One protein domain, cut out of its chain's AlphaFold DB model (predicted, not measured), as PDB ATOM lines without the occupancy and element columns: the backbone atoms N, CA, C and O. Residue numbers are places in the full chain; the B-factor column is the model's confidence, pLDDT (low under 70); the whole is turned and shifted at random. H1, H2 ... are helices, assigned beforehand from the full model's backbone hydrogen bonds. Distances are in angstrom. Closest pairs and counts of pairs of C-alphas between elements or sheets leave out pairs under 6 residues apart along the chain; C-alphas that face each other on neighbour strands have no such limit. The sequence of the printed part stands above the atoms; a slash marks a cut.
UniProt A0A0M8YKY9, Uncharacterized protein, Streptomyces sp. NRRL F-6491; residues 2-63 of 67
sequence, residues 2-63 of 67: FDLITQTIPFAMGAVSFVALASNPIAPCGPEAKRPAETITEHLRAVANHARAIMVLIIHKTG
ATOM      1  N   PHE A   2     123.747 125.627  78.159       62.62
ATOM      2  CA  PHE A   2     123.656 126.587  77.049       62.62
ATOM      3  C   PHE A   2     122.635 127.710  77.322       62.62
ATOM      4  O   PHE A   2     122.988 128.874  77.195       62.62
ATOM      5  N   ASP A   3     121.449 127.371  77.848       64.38
ATOM      6  CA  ASP A   3     120.412 128.349  78.234       64.38
ATOM      7  C   ASP A   3     120.832 129.344  79.321       64.38
ATOM      8  O   ASP A   3     120.419 130.500  79.317       64.38
ATOM      9  N   LEU A   4     121.675 128.914  80.264       69.75
ATOM     10  CA  LEU A   4     122.153 129.804  81.321       69.75
ATOM     11  C   LEU A   4     123.109 130.847  80.732       69.75
ATOM     12  O   LEU A   4     123.035 132.022  81.077       69.75
ATOM     13  N   ILE A   5     123.978 130.433  79.807       66.56
ATOM     14  CA  ILE A   5     124.935 131.318  79.135       66.56
ATOM     15  C   ILE A   5     124.199 132.297  78.210       66.56
ATOM     16  O   ILE A   5     124.470 133.498  78.258       66.56
ATOM     17  N   THR A   6     123.235 131.818  77.420       69.25
ATOM     18  CA  THR A   6     122.470 132.654  76.479       69.25
ATOM     19  C   THR A   6     121.546 133.654  77.165       69.25
ATOM     20  O   THR A   6     121.205 134.650  76.541       69.25
ATOM     21  N   GLN A   7     121.175 133.454  78.431       68.94
ATOM     22  CA  GLN A   7     120.424 134.448  79.212       68.94
ATOM     23  C   GLN A   7     121.337 135.382  80.014       68.94
ATOM     24  O   GLN A   7     121.099 136.590  80.076       68.94
ATOM     25  N   THR A   8     122.415 134.846  80.592       76.25
ATOM     26  CA  THR A   8     123.316 135.618  81.460       76.25
ATOM     27  C   THR A   8     124.142 136.625  80.666       76.25
ATOM     28  O   THR A   8     124.330 137.747  81.133       76.25
ATOM     29  N   ILE A   9     124.607 136.271  79.460       71.88
ATOM     30  CA  ILE A   9     125.424 137.179  78.641       71.88
ATOM     31  C   ILE A   9     124.624 138.421  78.203       71.88
ATOM     32  O   ILE A   9     125.086 139.527  78.485       71.88
ATOM     33  N   PRO A  10     123.426 138.313  77.589       68.75
ATOM     34  CA  PRO A  10     122.640 139.489  77.215       68.75
ATOM     35  C   PRO A  10     122.199 140.312  78.419       68.75
ATOM     36  O   PRO A  10     122.192 141.538  78.345       68.75
ATOM     37  N   PHE A  11     121.876 139.663  79.541       76.00
ATOM     38  CA  PHE A  11     121.537 140.363  80.776       76.00
ATOM     39  C   PHE A  11     122.725 141.179  81.301       76.00
ATOM     40  O   PHE A  11     122.579 142.366  81.591       76.00
ATOM     41  N   ALA A  12     123.918 140.580  81.358       72.19
ATOM     42  CA  ALA A  12     125.136 141.267  81.769       72.19
ATOM     43  C   ALA A  12     125.497 142.406  80.804       72.19
ATOM     44  O   ALA A  12     125.795 143.511  81.251       72.19
ATOM     45  N   MET A  13     125.405 142.187  79.489       68.31
ATOM     46  CA  MET A  13     125.628 143.237  78.487       68.31
ATOM     47  C   MET A  13     124.606 144.372  78.599       68.31
ATOM     48  O   MET A  13     124.978 145.543  78.504       68.31
ATOM     49  N   GLY A  14     123.335 144.043  78.831       69.00
ATOM     50  CA  GLY A  14     122.268 145.013  79.054       69.00
ATOM     51  C   GLY A  14     122.519 145.841  80.308       69.00
ATOM     52  O   GLY A  14     122.466 147.065  80.246       69.00
ATOM     53  N   ALA A  15     122.891 145.199  81.417       69.69
ATOM     54  CA  ALA A  15     123.234 145.874  82.664       69.69
ATOM     55  C   ALA A  15     124.461 146.788  82.506       69.69
ATOM     56  O   ALA A  15     124.418 147.944  82.924       69.69
ATOM     57  N   VAL A  16     125.525 146.321  81.840       68.62
ATOM     58  CA  VAL A  16     126.717 147.135  81.542       68.62
ATOM     59  C   VAL A  16     126.361 148.325  80.650       68.62
ATOM     60  O   VAL A  16     126.800 149.439  80.923       68.62
ATOM     61  N   SER A  17     125.526 148.120  79.628       62.00
ATOM     62  CA  SER A  17     125.062 149.196  78.743       62.00
ATOM     63  C   SER A  17     124.208 150.212  79.495       62.00
ATOM     64  O   SER A  17     124.368 151.410  79.292       62.00
ATOM     65  N   PHE A  18     123.347 149.759  80.410       66.31
ATOM     66  CA  PHE A  18     122.518 150.632  81.237       66.31
ATOM     67  C   PHE A  18     123.366 151.462  82.203       66.31
ATOM     68  O   PHE A  18     123.158 152.665  82.330       66.31
ATOM     69  N   VAL A  19     124.370 150.844  82.831       66.12
ATOM     70  CA  VAL A  19     125.351 151.537  83.676       66.12
ATOM     71  C   VAL A  19     126.162 152.533  82.850       66.12
ATOM     72  O   VAL A  19     126.341 153.664  83.284       66.12
ATOM     73  N   ALA A  20     126.606 152.169  81.646       62.72
ATOM     74  CA  ALA A  20     127.332 153.077  80.763       62.72
ATOM     75  C   ALA A  20     126.468 154.273  80.326       62.72
ATOM     76  O   ALA A  20     126.941 155.407  80.381       62.72
ATOM     77  N   LEU A  21     125.202 154.040  79.964       59.12
ATOM     78  CA  LEU A  21     124.256 155.076  79.539       59.12
ATOM     79  C   LEU A  21     123.840 155.997  80.699       59.12
ATOM     80  O   LEU A  21     123.674 157.200  80.515       59.12
ATOM     81  N   ALA A  22     123.676 155.431  81.896       66.69
ATOM     82  CA  ALA A  22     123.367 156.181  83.110       66.69
ATOM     83  C   ALA A  22     124.597 156.898  83.689       66.69
ATOM     84  O   ALA A  22     124.442 157.867  84.436       66.69
ATOM     85  N   SER A  23     125.808 156.444  83.355       64.50
ATOM     86  CA  SER A  23     127.052 157.101  83.740       64.50
ATOM     87  C   SER A  23     127.246 158.389  82.937       64.50
ATOM     88  O   SER A  23     127.015 158.439  81.732       64.50
ATOM     89  N   ASN A  24     127.697 159.447  83.601       69.62
ATOM     90  CA  ASN A  24     128.139 160.665  82.940       69.62
ATOM     91  C   ASN A  24     129.548 161.005  83.442       69.62
ATOM     92  O   ASN A  24     129.670 161.524  84.555       69.62
ATOM     93  N   PRO A  25     130.607 160.753  82.646       64.19
ATOM     94  CA  PRO A  25     131.982 161.062  83.040       64.19
ATOM     95  C   PRO A  25     132.240 162.549  83.296       64.19
ATOM     96  O   PRO A  25     133.208 162.887  83.963       64.19
ATOM     97  N   ILE A  26     131.388 163.433  82.772       67.12
ATOM     98  CA  ILE A  26     131.523 164.888  82.902       67.12
ATOM     99  C   ILE A  26     130.923 165.380  84.232       67.12
ATOM    100  O   ILE A  26     131.225 166.481  84.688       67.12
ATOM    101  N   ALA A  27     130.089 164.563  84.884       69.12
ATOM    102  CA  ALA A  27     129.505 164.841  86.192       69.12
ATOM    103  C   ALA A  27     130.087 163.867  87.236       69.12
ATOM    104  O   ALA A  27     129.438 162.865  87.555       69.12
ATOM    105  N   PRO A  28     131.316 164.111  87.736       64.56
ATOM    106  CA  PRO A  28     131.977 163.212  88.678       64.56
ATOM    107  C   PRO A  28     131.193 163.098  89.990       64.56
ATOM    108  O   PRO A  28     130.530 164.037  90.430       64.56
ATOM    109  N   CYS A  29     131.262 161.921  90.612       69.75
ATOM    110  CA  CYS A  29     130.712 161.660  91.942       69.75
ATOM    111  C   CYS A  29     131.806 161.759  93.016       69.75
ATOM    112  O   CYS A  29     132.969 161.477  92.737       69.75
ATOM    113  N   GLY A  30     131.429 162.063  94.262       67.12
ATOM    114  CA  GLY A  30     132.354 162.068  95.402       67.12
ATOM    115  C   GLY A  30     133.007 163.436  95.653       67.12
ATOM    116  O   GLY A  30     132.367 164.449  95.387       67.12
ATOM    117  N   PRO A  31     134.247 163.491  96.177       71.94
ATOM    118  CA  PRO A  31     134.903 164.744  96.583       71.94
ATOM    119  C   PRO A  31     135.074 165.773  95.457       71.94
ATOM    120  O   PRO A  31     135.157 166.965  95.721       71.94
ATOM    121  N   GLU A  32     135.113 165.316  94.204       72.25
ATOM    122  CA  GLU A  32     135.216 166.175  93.019       72.25
ATOM    123  C   GLU A  32     133.855 166.705  92.529       72.25
ATOM    124  O   GLU A  32     133.789 167.501  91.588       72.25
ATOM    125  N   ALA A  33     132.745 166.280  93.142       73.31
ATOM    126  CA  ALA A  33     131.418 166.757  92.785       73.31
ATOM    127  C   ALA A  33     131.221 168.205  93.261       73.31
ATOM    128  O   ALA A  33     131.349 168.513  94.443       73.31
ATOM    129  N   LYS A  34     130.832 169.101  92.342       77.19
ATOM    130  CA  LYS A  34     130.567 170.522  92.655       77.19
ATOM    131  C   LYS A  34     129.431 170.728  93.658       77.19
ATOM    132  O   LYS A  34     129.374 171.762  94.312       77.19
ATOM    133  N   ARG A  35     128.495 169.781  93.717       80.75
ATOM    134  CA  ARG A  35     127.346 169.795  94.620       80.75
ATOM    135  C   ARG A  35     126.943 168.367  94.986       80.75
ATOM    136  O   ARG A  35     127.203 167.457  94.188       80.75
ATOM    137  N   PRO A  36     126.321 168.161  96.159       78.69
ATOM    138  CA  PRO A  36     125.708 166.881  96.489       78.69
ATOM    139  C   PRO A  36     124.616 166.521  95.473       78.69
ATOM    140  O   PRO A  36     124.040 167.391  94.821       78.69
ATOM    141  N   ALA A  37     124.343 165.223  95.336       78.31
ATOM    142  CA  ALA A  37     123.175 164.755  94.600       78.31
ATOM    143  C   ALA A  37     121.911 165.109  95.396       78.31
ATOM    144  O   ALA A  37     121.811 164.771  96.574       78.31
ATOM    145  N   GLU A  38     120.976 165.798  94.753       82.31
ATOM    146  CA  GLU A  38     119.725 166.279  95.352       82.31
ATOM    147  C   GLU A  38     118.526 165.455  94.872       82.31
ATOM    148  O   GLU A  38     117.489 165.400  95.531       82.31
ATOM    149  N   THR A  39     118.656 164.791  93.721       82.62
ATOM    150  CA  THR A  39     117.580 164.011  93.099       82.62
ATOM    151  C   THR A  39     117.918 162.525  92.997       82.62
ATOM    152  O   THR A  39     119.080 162.127  92.882       82.62
ATOM    153  N   ILE A  40     116.886 161.675  92.947       76.75
ATOM    154  CA  ILE A  40     117.037 160.221  92.743       76.75
ATOM    155  C   ILE A  40     117.845 159.931  91.470       76.75
ATOM    156  O   ILE A  40     118.726 159.075  91.469       76.75
ATOM    157  N   THR A  41     117.597 160.672  90.391       77.31
ATOM    158  CA  THR A  41     118.325 160.511  89.127       77.31
ATOM    159  C   THR A  41     119.814 160.836  89.270       77.31
ATOM    160  O   THR A  41     120.650 160.155  88.676       77.31
ATOM    161  N   GLU A  42     120.173 161.842  90.068       74.69
ATOM    162  CA  GLU A  42     121.575 162.160  90.361       74.69
ATOM    163  C   GLU A  42     122.244 161.077  91.209       74.69
ATOM    164  O   GLU A  42     123.389 160.721  90.929       74.69
ATOM    165  N   HIS A  43     121.528 160.493  92.171       78.75
ATOM    166  CA  HIS A  43     122.030 159.346  92.929       78.75
ATOM    167  C   HIS A  43     122.260 158.121  92.038       78.75
ATOM    168  O   HIS A  43     123.328 157.513  92.100       78.75
ATOM    169  N   LEU A  44     121.308 157.784  91.164       76.94
ATOM    170  CA  LEU A  44     121.449 156.667  90.223       76.94
ATOM    171  C   LEU A  44     122.629 156.879  89.261       76.94
ATOM    172  O   LEU A  44     123.407 155.954  89.027       76.94
ATOM    173  N   ARG A  45     122.819 158.110  88.769       78.12
ATOM    174  CA  ARG A  45     123.992 158.492  87.964       78.12
ATOM    175  C   ARG A  45     125.297 158.330  88.743       78.12
ATOM    176  O   ARG A  45     126.272 157.821  88.196       78.12
ATOM    177  N   ALA A  46     125.332 158.743  90.011       76.19
ATOM    178  CA  ALA A  46     126.515 158.596  90.854       76.19
ATOM    179  C   ALA A  46     126.877 157.118  91.078       76.19
ATOM    180  O   ALA A  46     128.041 156.752  90.927       76.19
ATOM    181  N   VAL A  47     125.888 156.256  91.347       78.69
ATOM    182  CA  VAL A  47     126.086 154.799  91.468       78.69
ATOM    183  C   VAL A  47     126.626 154.208  90.163       78.69
ATOM    184  O   VAL A  47     127.581 153.433  90.191       78.69
ATOM    185  N   ALA A  48     126.077 154.616  89.015       77.88
ATOM    186  CA  ALA A  48     126.543 154.167  87.706       77.88
ATOM    187  C   ALA A  48     127.997 154.597  87.418       77.88
ATOM    188  O   ALA A  48     128.811 153.785  86.972       77.88
ATOM    189  N   ASN A  49     128.354 155.845  87.738       76.94
ATOM    190  CA  ASN A  49     129.732 156.336  87.647       76.94
ATOM    191  C   ASN A  49     130.687 155.527  88.540       76.94
ATOM    192  O   ASN A  49     131.784 155.171  88.104       76.94
ATOM    193  N   HIS A  50     130.263 155.188  89.761       78.31
ATOM    194  CA  HIS A  50     131.067 154.396  90.691       78.31
ATOM    195  C   HIS A  50     131.282 152.962  90.192       78.31
ATOM    196  O   HIS A  50     132.413 152.474  90.173       78.31
ATOM    197  N   ALA A  51     130.222 152.308  89.709       77.94
ATOM    198  CA  ALA A  51     130.308 150.981  89.105       77.94
ATOM    199  C   ALA A  51     131.272 150.963  87.906       77.94
ATOM    200  O   ALA A  51     132.103 150.059  87.797       77.94
ATOM    201  N   ARG A  52     131.231 151.992  87.046       76.12
ATOM    202  CA  ARG A  52     132.182 152.135  85.935       76.12
ATOM    203  C   ARG A  52     133.626 152.248  86.429       76.12
ATOM    204  O   ARG A  52     134.492 151.558  85.896       76.12
ATOM    205  N   ALA A  53     133.891 153.087  87.429       75.31
ATOM    206  CA  ALA A  53     135.236 153.257  87.982       75.31
ATOM    207  C   ALA A  53     135.785 151.945  88.571       75.31
ATOM    208  O   ALA A  53     136.919 151.567  88.279       75.31
ATOM    209  N   ILE A  54     134.961 151.208  89.325       78.56
ATOM    210  CA  ILE A  54     135.322 149.890  89.869       78.56
ATOM    211  C   ILE A  54     135.660 148.913  88.741       78.56
ATOM    212  O   ILE A  54     136.685 148.241  88.808       78.56
ATOM    213  N   MET A  55     134.845 148.855  87.685       76.75
ATOM    214  CA  MET A  55     135.102 147.963  86.551       76.75
ATOM    215  C   MET A  55     136.412 148.291  85.835       76.75
ATOM    216  O   MET A  55     137.173 147.377  85.529       76.75
ATOM    217  N   VAL A  56     136.716 149.575  85.616       78.12
ATOM    218  CA  VAL A  56     138.006 149.999  85.046       78.12
ATOM    219  C   VAL A  56     139.164 149.547  85.937       78.12
ATOM    220  O   VAL A  56     140.131 148.982  85.431       78.12
ATOM    221  N   LEU A  57     139.057 149.720  87.258       78.62
ATOM    222  CA  LEU A  57     140.084 149.270  88.203       78.62
ATOM    223  C   LEU A  57     140.257 147.747  88.198       78.62
ATOM    224  O   LEU A  57     141.390 147.267  88.232       78.62
ATOM    225  N   ILE A  58     139.160 146.987  88.135       74.69
ATOM    226  CA  ILE A  58     139.205 145.526  88.018       74.69
ATOM    227  C   ILE A  58     139.934 145.140  86.733       74.69
ATOM    228  O   ILE A  58     140.893 144.382  86.807       74.69
ATOM    229  N   ILE A  59     139.531 145.696  85.588       77.88
ATOM    230  CA  ILE A  59     140.122 145.419  84.272       77.88
ATOM    231  C   ILE A  59     141.626 145.735  84.255       77.88
ATOM    232  O   ILE A  59     142.419 144.916  83.790       77.88
ATOM    233  N   HIS A  60     142.027 146.884  84.809       73.75
ATOM    234  CA  HIS A  60     143.439 147.253  84.949       73.75
ATOM    235  C   HIS A  60     144.203 146.268  85.840       73.75
ATOM    236  O   HIS A  60     145.306 145.852  85.497       73.75
ATOM    237  N   LYS A  61     143.628 145.877  86.984       77.44
ATOM    238  CA  LYS A  61     144.282 144.965  87.933       77.44
ATOM    239  C   LYS A  61     144.393 143.539  87.400       77.44
ATOM    240  O   LYS A  61     145.369 142.859  87.700       77.44
ATOM    241  N   THR A  62     143.400 143.067  86.653       77.69
ATOM    242  CA  THR A  62     143.388 141.706  86.102       77.69
ATOM    243  C   THR A  62     144.207 141.575  84.821       77.69
ATOM    244  O   THR A  62     144.371 140.461  84.335       77.69
ATOM    245  N   GLY A  63     144.722 142.680  84.265       67.62
ATOM    246  CA  GLY A  63     145.459 142.666  82.999       67.62
ATOM    247  C   GLY A  63     144.577 142.323  81.793       67.62
ATOM    248  O   GLY A  63     145.091 142.028  80.717       67.62
TER     249      GLY A  63
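This is residues 2 to 63 of the 67 residues of an uncharacterized protein of Streptomyces sp. NRRL F-6491 (UniProt A0A0M8YKY9). Two long helices make an open V: the last turn of H1 meets the first half of H2, and their free arms, residues 2 to 15 and 56 to 63, stick out from the joint. A long loop, residues 23 to 39, joins them at the closed end. The printed part has 62 residues, is all helix, with H1 then H2 and no named strand, and is loose, with a radius of gyration of the C-alphas of 14.2 A and a flat outline of 47 by 29 by 13 A.

H1, residues 2 to 22, begins at C-alpha 2 (123.656, 126.587, 77.049) and is 30.2 A long. H2, residues 40 to 62, is 32.9 A long and ends at C-alpha 62 (143.388, 141.706, 86.102).

H1, with residues 19 to 22 alone, touches residues 44 to 52 of H2; the closest C-alphas, of Val 19 and Ala 48, are 5.0 A apart. They run opposite ways at a steep tilt of 61 degrees. Every O i to N i+4 pair is within hydrogen-bond range in H2, and 16 of 17 in H1.

The two C-alphas farthest apart, of Phe 2 and Lys 34, are 47.1 A apart. The printed part has no cut; the link from H1 to H2, 17 residues, is long. Mean pLDDT of the printed part is 72.6, with residues 2 to 7, 10, 13 to 30 and 63 under 70.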